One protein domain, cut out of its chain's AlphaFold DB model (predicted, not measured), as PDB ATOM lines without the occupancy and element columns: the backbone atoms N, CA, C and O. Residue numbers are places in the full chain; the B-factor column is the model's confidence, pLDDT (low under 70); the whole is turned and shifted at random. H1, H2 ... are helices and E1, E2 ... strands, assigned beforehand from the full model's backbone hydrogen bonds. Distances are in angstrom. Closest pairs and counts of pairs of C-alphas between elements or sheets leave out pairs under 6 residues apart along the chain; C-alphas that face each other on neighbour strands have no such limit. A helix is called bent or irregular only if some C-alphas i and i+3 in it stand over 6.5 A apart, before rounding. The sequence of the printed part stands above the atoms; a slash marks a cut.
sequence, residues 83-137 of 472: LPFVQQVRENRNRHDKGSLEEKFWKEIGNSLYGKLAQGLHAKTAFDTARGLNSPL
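Overview. This is residues 83 to 137 of the 472 residues of an uncharacterized protein of Enterobacter roggenkampii (UniProt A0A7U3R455). Two hairpins sit at opposite ends of an elongated, open model: first a helical hairpin, H1 and H2 side by side, then a small ribbon of two short strands, E1 and E2. The longer helix H2 and the link after it, residues 118 to 124, bridge the two ends, and neither strand packs on H1. The printed part has 55 residues, with two named helices and then two named strands in the order H1, H2, E1, E2; the sheet has the order E1 - E2 and is antiparallel, and the class is mixed, helices and strands. The whole is only just extended, close to loose, with a radius of gyration of the C-alphas of 15.6 A, and the C-alphas span 41 by 24 by 15 A.

Arrangement. Start with H1, residues 83 to 94, and H2, residues 101 to 117, which form a helical hairpin. They touch, with 14 pairs of C-alphas within 8 A; look for the closest at Arg 93 and Glu 103, whose C-alphas are 4.9 A apart. Their lines stand at a shallow tilt of 21 degrees and they run opposite ways, centre to centre 10.6 A. In H1 every O i to N i+4 pair is within hydrogen-bond range, while in H2 this holds for 10 of 13. Further along, E1, residues 125 to 128, and E2, residues 133 to 136, form a hairpin of antiparallel neighbour strands, with 135 degrees between their directions. Look there for N 126 and O 135, within hydrogen-bond range at 2.9 A, and for N 135 and O 126, also at 2.9 A. The C-alphas of Phe 127 and Asn 134 face each other at 4.3 A. H1 is apart from E1 and from E2, and H2 is apart from E2.

Along the chain. Find C-alpha 83 at (189.921, 184.671, 234.924); from there H1 runs 16.3 A to C-alpha 94. Pick up H2 at C-alpha 101, at (169.542, 189.368, 223.086), and follow it 25.1 A to C-alpha 117. It has a kink of 26 degrees near residue 111, and it is neither bent nor irregular, but only just: C-alphas 111 and 114 are 6.5 A apart. E1 begins at Thr 125 and ends at Asp 128; E2 runs from Leu 133 to Pro 136, whose C-alpha is at (195.716, 200.511, 208.920).

Size, cuts and confidence. The two C-alphas farthest apart are those of Arg 95 and Leu 133, at 41.5 A, while those of Leu 83 and Leu 137, the first and last printed, are 27.4 A apart. The printed part has no cut. The link from E1 to E2 is tight, those from H1 to H2 and from H2 to E1 are short, and no link is long. The mean pLDDT of the printed part is 89.7, and no printed residue is under 70.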
ATOM      1  N   LEU A  83     190.907 185.457 234.179       88.75
ATOM      2  CA  LEU A  83     189.921 184.671 234.924       88.75
ATOM      3  C   LEU A  83     188.768 185.530 235.477       88.75
ATOM      4  O   LEU A  83     187.625 185.148 235.231       88.75
ATOM      5  N   PRO A  84     189.009 186.700 236.108       90.81
ATOM      6  CA  PRO A  84     187.913 187.543 236.592       90.81
ATOM      7  C   PRO A  84     186.975 187.998 235.468       90.81
ATOM      8  O   PRO A  84     185.758 187.983 235.627       90.81
ATOM      9  N   PHE A  85     187.530 188.340 234.300       91.88
ATOM     10  CA  PHE A  85     186.736 188.708 233.127       91.88
ATOM     11  C   PHE A  85     185.890 187.533 232.624       91.88
ATOM     12  O   PHE A  85     184.704 187.699 232.348       91.88
ATOM     13  N   VAL A  86     186.474 186.335 232.529       91.06
ATOM     14  CA  VAL A  86     185.751 185.126 232.102       91.06
ATOM     15  C   VAL A  86     184.615 184.799 233.072       91.06
ATOM     16  O   VAL A  86     183.502 184.535 232.622       91.06
ATOM     17  N   GLN A  87     184.860 184.863 234.383       90.50
ATOM     18  CA  GLN A  87     183.838 184.637 235.409       90.50
ATOM     19  C   GLN A  87     182.705 185.659 235.294       90.50
ATOM     20  O   GLN A  87     181.546 185.268 235.187       90.50
ATOM     21  N   GLN A  88     183.036 186.948 235.167       93.25
ATOM     22  CA  GLN A  88     182.043 188.004 234.978       93.25
ATOM     23  C   GLN A  88     181.180 187.776 233.728       93.25
ATOM     24  O   GLN A  88     179.957 187.898 233.793       93.25
ATOM     25  N   VAL A  89     181.789 187.429 232.588       93.81
ATOM     26  CA  VAL A  89     181.043 187.136 231.353       93.81
ATOM     27  C   VAL A  89     180.074 185.975 231.566       93.81
ATOM     28  O   VAL A  89     178.923 186.061 231.144       93.81
ATOM     29  N   ARG A  90     180.509 184.900 232.231       90.00
ATOM     30  CA  ARG A  90     179.668 183.721 232.480       90.00
ATOM     31  C   ARG A  90     178.533 184.012 233.445       90.00
ATOM     32  O   ARG A  90     177.398 183.668 233.142       90.00
ATOM     33  N   GLU A  91     178.826 184.668 234.563       92.12
ATOM     34  CA  GLU A  91     177.820 185.052 235.553       92.12
ATOM     35  C   GLU A  91     176.709 185.879 234.915       92.12
ATOM     36  O   GLU A  91     175.536 185.591 235.129       92.12
ATOM     37  N   ASN A  92     177.061 186.870 234.094       93.94
ATOM     38  CA  ASN A  92     176.058 187.691 233.429       93.94
ATOM     39  C   ASN A  92     175.324 186.924 232.329       93.94
ATOM     40  O   ASN A  92     174.104 186.997 232.251       93.94
ATOM     41  N   ARG A  93     176.032 186.126 231.526       93.00
ATOM     42  CA  ARG A  93     175.407 185.284 230.499       93.00
ATOM     43  C   ARG A  93     174.379 184.315 231.098       93.00
ATOM     44  O   ARG A  93     173.312 184.150 230.522       93.00
ATOM     45  N   ASN A  94     174.680 183.721 232.252       91.00
ATOM     46  CA  ASN A  94     173.819 182.749 232.932       91.00
ATOM     47  C   ASN A  94     172.612 183.385 233.647       91.00
ATOM     48  O   ASN A  94     171.699 182.663 234.035       91.00
ATOM     49  N   ARG A  95     172.585 184.715 233.823       94.81
ATOM     50  CA  ARG A  95     171.420 185.450 234.357       94.81
ATOM     51  C   ARG A  95     170.324 185.682 233.316       94.81
ATOM     52  O   ARG A  95     169.255 186.166 233.676       94.81
ATOM     53  N   HIS A  96     170.597 185.393 232.048       94.12
ATOM     54  CA  HIS A  96     169.684 185.645 230.941       94.12
ATOM     55  C   HIS A  96     169.244 184.338 230.284       94.12
ATOM     56  O   HIS A  96     169.994 183.360 230.242       94.12
ATOM     57  N   ASP A  97     168.030 184.339 229.737       93.75
ATOM     58  CA  ASP A  97     167.486 183.173 229.052       93.75
ATOM     59  C   ASP A  97     168.311 182.820 227.814       93.75
ATOM     60  O   ASP A  97     168.727 183.673 227.022       93.75
ATOM     61  N   LYS A  98     168.526 181.520 227.610       89.81
ATOM     62  CA  LYS A  98     169.289 181.022 226.467       89.81
ATOM     63  C   LYS A  98     168.655 181.496 225.158       89.81
ATOM     64  O   LYS A  98     167.513 181.166 224.853       89.81
ATOM     65  N   GLY A  99     169.432 182.209 224.341       89.06
ATOM     66  CA  GLY A  99     168.972 182.736 223.058       89.06
ATOM     67  C   GLY A  99     168.384 184.149 223.109       89.06
ATOM     68  O   GLY A  99     168.105 184.687 222.027       89.06
ATOM     69  N   SER A 100     168.260 184.762 224.293       93.81
ATOM     70  CA  SER A 100     167.900 186.177 224.440       93.81
ATOM     71  C   SER A 100     168.958 187.096 223.810       93.81
ATOM     72  O   SER A 100     170.071 186.672 223.471       93.81
ATOM     73  N   LEU A 101     168.605 188.368 223.603       95.25
ATOM     74  CA  LEU A 101     169.542 189.368 223.086       95.25
ATOM     75  C   LEU A 101     170.719 189.562 224.050       95.25
ATOM     76  O   LEU A 101     171.867 189.617 223.619       95.25
ATOM     77  N   GLU A 102     170.430 189.619 225.344       95.12
ATOM     78  CA  GLU A 102     171.380 189.844 226.430       95.12
ATOM     79  C   GLU A 102     172.351 188.667 226.585       95.12
ATOM     80  O   GLU A 102     173.559 188.879 226.688       95.12
ATOM     81  N   GLU A 103     171.860 187.420 226.525       95.19
ATOM     82  CA  GLU A 103     172.716 186.222 226.539       95.19
ATOM     83  C   GLU A 103     173.696 186.230 225.360       95.19
ATOM     84  O   GLU A 103     174.899 186.005 225.535       95.19
ATOM     85  N   LYS A 104     173.198 186.551 224.160       93.44
ATOM     86  CA  LYS A 104     174.023 186.676 222.951       93.44
ATOM     87  C   LYS A 104     175.017 187.827 223.058       93.44
ATOM     88  O   LYS A 104     176.162 187.670 222.646       93.44
ATOM     89  N   PHE A 105     174.613 188.956 223.633       94.88
ATOM     90  CA  PHE A 105     175.477 190.114 223.829       94.88
ATOM     91  C   PHE A 105     176.668 189.782 224.738       94.88
ATOM     92  O   PHE A 105     177.817 189.989 224.346       94.88
ATOM     93  N   TRP A 106     176.420 189.170 225.900       94.62
ATOM     94  CA  TRP A 106     177.487 188.726 226.804       94.62
ATOM     95  C   TRP A 106     178.382 187.657 226.184       94.62
ATOM     96  O   TRP A 106     179.603 187.697 226.353       94.62
ATOM     97  N   LYS A 107     177.801 186.733 225.412       91.62
ATOM     98  CA  LYS A 107     178.574 185.759 224.638       91.62
ATOM     99  C   LYS A 107     179.542 186.447 223.671       91.62
ATOM    100  O   LYS A 107     180.711 186.063 223.628       91.62
ATOM    101  N   GLU A 108     179.102 187.474 222.943       92.56
ATOM    102  CA  GLU A 108     180.001 188.186 222.030       92.56
ATOM    103  C   GLU A 108     181.028 189.067 222.726       92.56
ATOM    104  O   GLU A 108     182.157 189.155 222.235       92.56
ATOM    105  N   ILE A 109     180.723 189.630 223.899       92.12
ATOM    106  CA  ILE A 109     181.742 190.261 224.754       92.12
ATOM    107  C   ILE A 109     182.853 189.253 225.080       92.12
ATOM    108  O   ILE A 109     184.032 189.553 224.875       92.12
ATOM    109  N   GLY A 110     182.487 188.046 225.522       89.44
ATOM    110  CA  GLY A 110     183.441 186.977 225.825       89.44
ATOM    111  C   GLY A 110     184.304 186.588 224.623       89.44
ATOM    112  O   GLY A 110     185.533 186.570 224.716       89.44
ATOM    113  N   ASN A 111     183.674 186.343 223.471       87.12
ATOM    114  CA  ASN A 111     184.367 185.942 222.241       87.12
ATOM    115  C   ASN A 111     185.285 187.042 221.677       87.12
ATOM    116  O   ASN A 111     186.286 186.749 221.018       87.12
ATOM    117  N   SER A 112     184.971 188.313 221.939       89.88
ATOM    118  CA  SER A 112     185.708 189.456 221.392       89.88
ATOM    119  C   SER A 112     187.099 189.638 222.000       89.88
ATOM    120  O   SER A 112     187.986 190.166 221.325       89.88
ATOM    121  N   LEU A 113     187.322 189.197 223.245       90.06
ATOM    122  CA  LEU A 113     188.588 189.422 223.950       90.06
ATOM    123  C   LEU A 113     189.780 188.826 223.192       90.06
ATOM    124  O   LEU A 113     190.758 189.529 222.938       90.06
ATOM    125  N   TYR A 114     189.688 187.562 222.768       86.88
ATOM    126  CA  TYR A 114     190.748 186.934 221.974       86.88
ATOM    127  C   TYR A 114     191.011 187.711 220.670       86.88
ATOM    128  O   TYR A 114     192.165 187.960 220.314       86.88
ATOM    129  N   GLY A 115     189.951 188.158 219.987       89.19
ATOM    130  CA  GLY A 115     190.076 188.975 218.780       89.19
ATOM    131  C   GLY A 115     190.831 190.283 219.028       89.19
ATOM    132  O   GLY A 115     191.641 190.692 218.195       89.19
ATOM    133  N   LYS A 116     190.634 190.907 220.195       92.56
ATOM    134  CA  LYS A 116     191.366 192.111 220.613       92.56
ATOM    135  C   LYS A 116     192.835 191.833 220.920       92.56
ATOM    136  O   LYS A 116     193.677 192.610 220.476       92.56
ATOM    137  N   LEU A 117     193.165 190.699 221.549       93.56
ATOM    138  CA  LEU A 117     194.562 190.277 221.743       93.56
ATOM    139  C   LEU A 117     195.321 190.168 220.407       93.56
ATOM    140  O   LEU A 117     196.521 190.437 220.360       93.56
ATOM    141  N   ALA A 118     194.628 189.793 219.328       92.38
ATOM    142  CA  ALA A 118     195.203 189.640 217.992       92.38
ATOM    143  C   ALA A 118     195.076 190.885 217.085       92.38
ATOM    144  O   ALA A 118     195.588 190.883 215.961       92.38
ATOM    145  N   GLN A 119     194.385 191.941 217.529       92.56
ATOM    146  CA  GLN A 119     194.112 193.118 216.701       92.56
ATOM    147  C   GLN A 119     195.415 193.839 216.336       92.56
ATOM    148  O   GLN A 119     196.259 194.072 217.197       92.56
ATOM    149  N   GLY A 120     195.571 194.205 215.063       88.69
ATOM    150  CA  GLY A 120     196.742 194.939 214.571       88.69
ATOM    151  C   GLY A 120     198.015 194.099 214.394       88.69
ATOM    152  O   GLY A 120     199.021 194.642 213.958       88.69
ATOM    153  N   LEU A 121     197.991 192.787 214.681       88.75
ATOM    154  CA  LEU A 121     199.156 191.907 214.474       88.75
ATOM    155  C   LEU A 121     199.396 191.551 213.002       88.75
ATOM    156  O   LEU A 121     200.521 191.276 212.600       88.75
ATOM    157  N   HIS A 122     198.332 191.526 212.203       84.06
ATOM    158  CA  HIS A 122     198.415 191.356 210.757       84.06
ATOM    159  C   HIS A 122     198.056 192.676 210.095       84.06
ATOM    160  O   HIS A 122     197.085 193.314 210.510       84.06
ATOM    161  N   ALA A 123     198.770 193.037 209.027       79.31
ATOM    162  CA  ALA A 123     198.406 194.170 208.192       79.31
ATOM    163  C   ALA A 123     196.980 193.958 207.657       79.31
ATOM    164  O   ALA A 123     196.730 193.096 206.810       79.31
ATOM    165  N   LYS A 124     196.031 194.686 208.237       83.12
ATOM    166  CA  LYS A 124     194.641 194.785 207.805       83.12
ATOM    167  C   LYS A 124     194.270 196.253 207.840       83.12
ATOM    168  O   LYS A 124     194.676 196.971 208.752       83.12
ATOM    169  N   THR A 125     193.500 196.682 206.858       84.44
ATOM    170  CA  THR A 125     192.938 198.026 206.814       84.44
ATOM    171  C   THR A 125     191.451 197.966 207.137       84.44
ATOM    172  O   THR A 125     190.789 196.950 206.908       84.44
ATOM    173  N   ALA A 126     190.938 199.043 207.715       85.06
ATOM    174  CA  ALA A 126     189.518 199.259 207.945       85.06
ATOM    175  C   ALA A 126     189.136 200.638 207.404       85.06
ATOM    176  O   ALA A 126     189.976 201.539 207.348       85.06
ATOM    177  N   PHE A 127     187.880 200.793 206.991       86.06
ATOM    178  CA  PHE A 127     187.387 202.076 206.514       86.06
ATOM    179  C   PHE A 127     187.249 203.048 207.691       86.06
ATOM    180  O   PHE A 127     186.501 202.785 208.631       86.06
ATOM    181  N   ASP A 128     187.999 204.142 207.640       84.31
ATOM    182  CA  ASP A 128     187.967 205.223 208.615       84.31
ATOM    183  C   ASP A 128     186.954 206.268 208.145       84.31
ATOM    184  O   ASP A 128     187.213 207.017 207.201       84.31
ATOM    185  N   THR A 129     185.793 206.310 208.798       83.44
ATOM    186  CA  THR A 129     184.717 207.249 208.458       83.44
ATOM    187  C   THR A 129     185.118 208.700 208.697       83.44
ATOM    188  O   THR A 129     184.640 209.571 207.990       83.44
ATOM    189  N   ALA A 130     186.029 208.986 209.634       84.25
ATOM    190  CA  ALA A 130     186.475 210.358 209.879       84.25
ATOM    191  C   ALA A 130     187.366 210.884 208.743       84.25
ATOM    192  O   ALA A 130     187.384 212.084 208.478       84.25
ATOM    193  N   ARG A 131     188.108 209.994 208.070       82.56
ATOM    194  CA  ARG A 131     189.019 210.349 206.965       82.56
ATOM    195  C   ARG A 131     188.483 210.009 205.575       82.56
ATOM    196  O   ARG A 131     189.087 210.419 204.590       82.56
ATOM    197  N   GLY A 132     187.413 209.223 205.479       83.06
ATOM    198  CA  GLY A 132     186.884 208.709 204.212       83.06
ATOM    199  C   GLY A 132     187.833 207.750 203.477       83.06
ATOM    200  O   GLY A 132     187.681 207.531 202.276       83.06
ATOM    201  N   LEU A 133     188.832 207.184 204.163       86.19
ATOM    202  CA  LEU A 133     189.888 206.356 203.570       86.19
ATOM    203  C   LEU A 133     190.068 205.044 204.338       86.19
ATOM    204  O   LEU A 133     189.762 204.944 205.524       86.19
ATOM    205  N   ASN A 134     190.601 204.022 203.667       86.88
ATOM    206  CA  ASN A 134     191.027 202.802 204.350       86.88
ATOM    207  C   ASN A 134     192.335 203.067 205.102       86.88
ATOM    208  O   ASN A 134     193.369 203.300 204.477       86.88
ATOM    209  N   SER A 135     192.292 202.977 206.427       86.38
ATOM    210  CA  SER A 135     193.447 203.176 207.304       86.38
ATOM    211  C   SER A 135     193.917 201.841 207.893       86.38
ATOM    212  O   SER A 135     193.094 200.942 208.101       86.38
ATOM    213  N   PRO A 136     195.223 201.667 208.176       87.50
ATOM    214  CA  PRO A 136     195.716 200.511 208.920       87.50
ATOM    215  C   PRO A 136     194.997 200.372 210.262       87.50
ATOM    216  O   PRO A 136     194.850 201.351 210.993       87.50
ATOM    217  N   LEU A 137     194.553 199.159 210.592       88.12
ATOM    218  CA  LEU A 137     193.906 198.880 211.868       88.12
ATOM    219  C   LEU A 137     194.970 198.869 212.980       88.12
ATOM    220  O   LEU A 137     195.830 197.981 212.966       88.12
TER     221      LEU A 137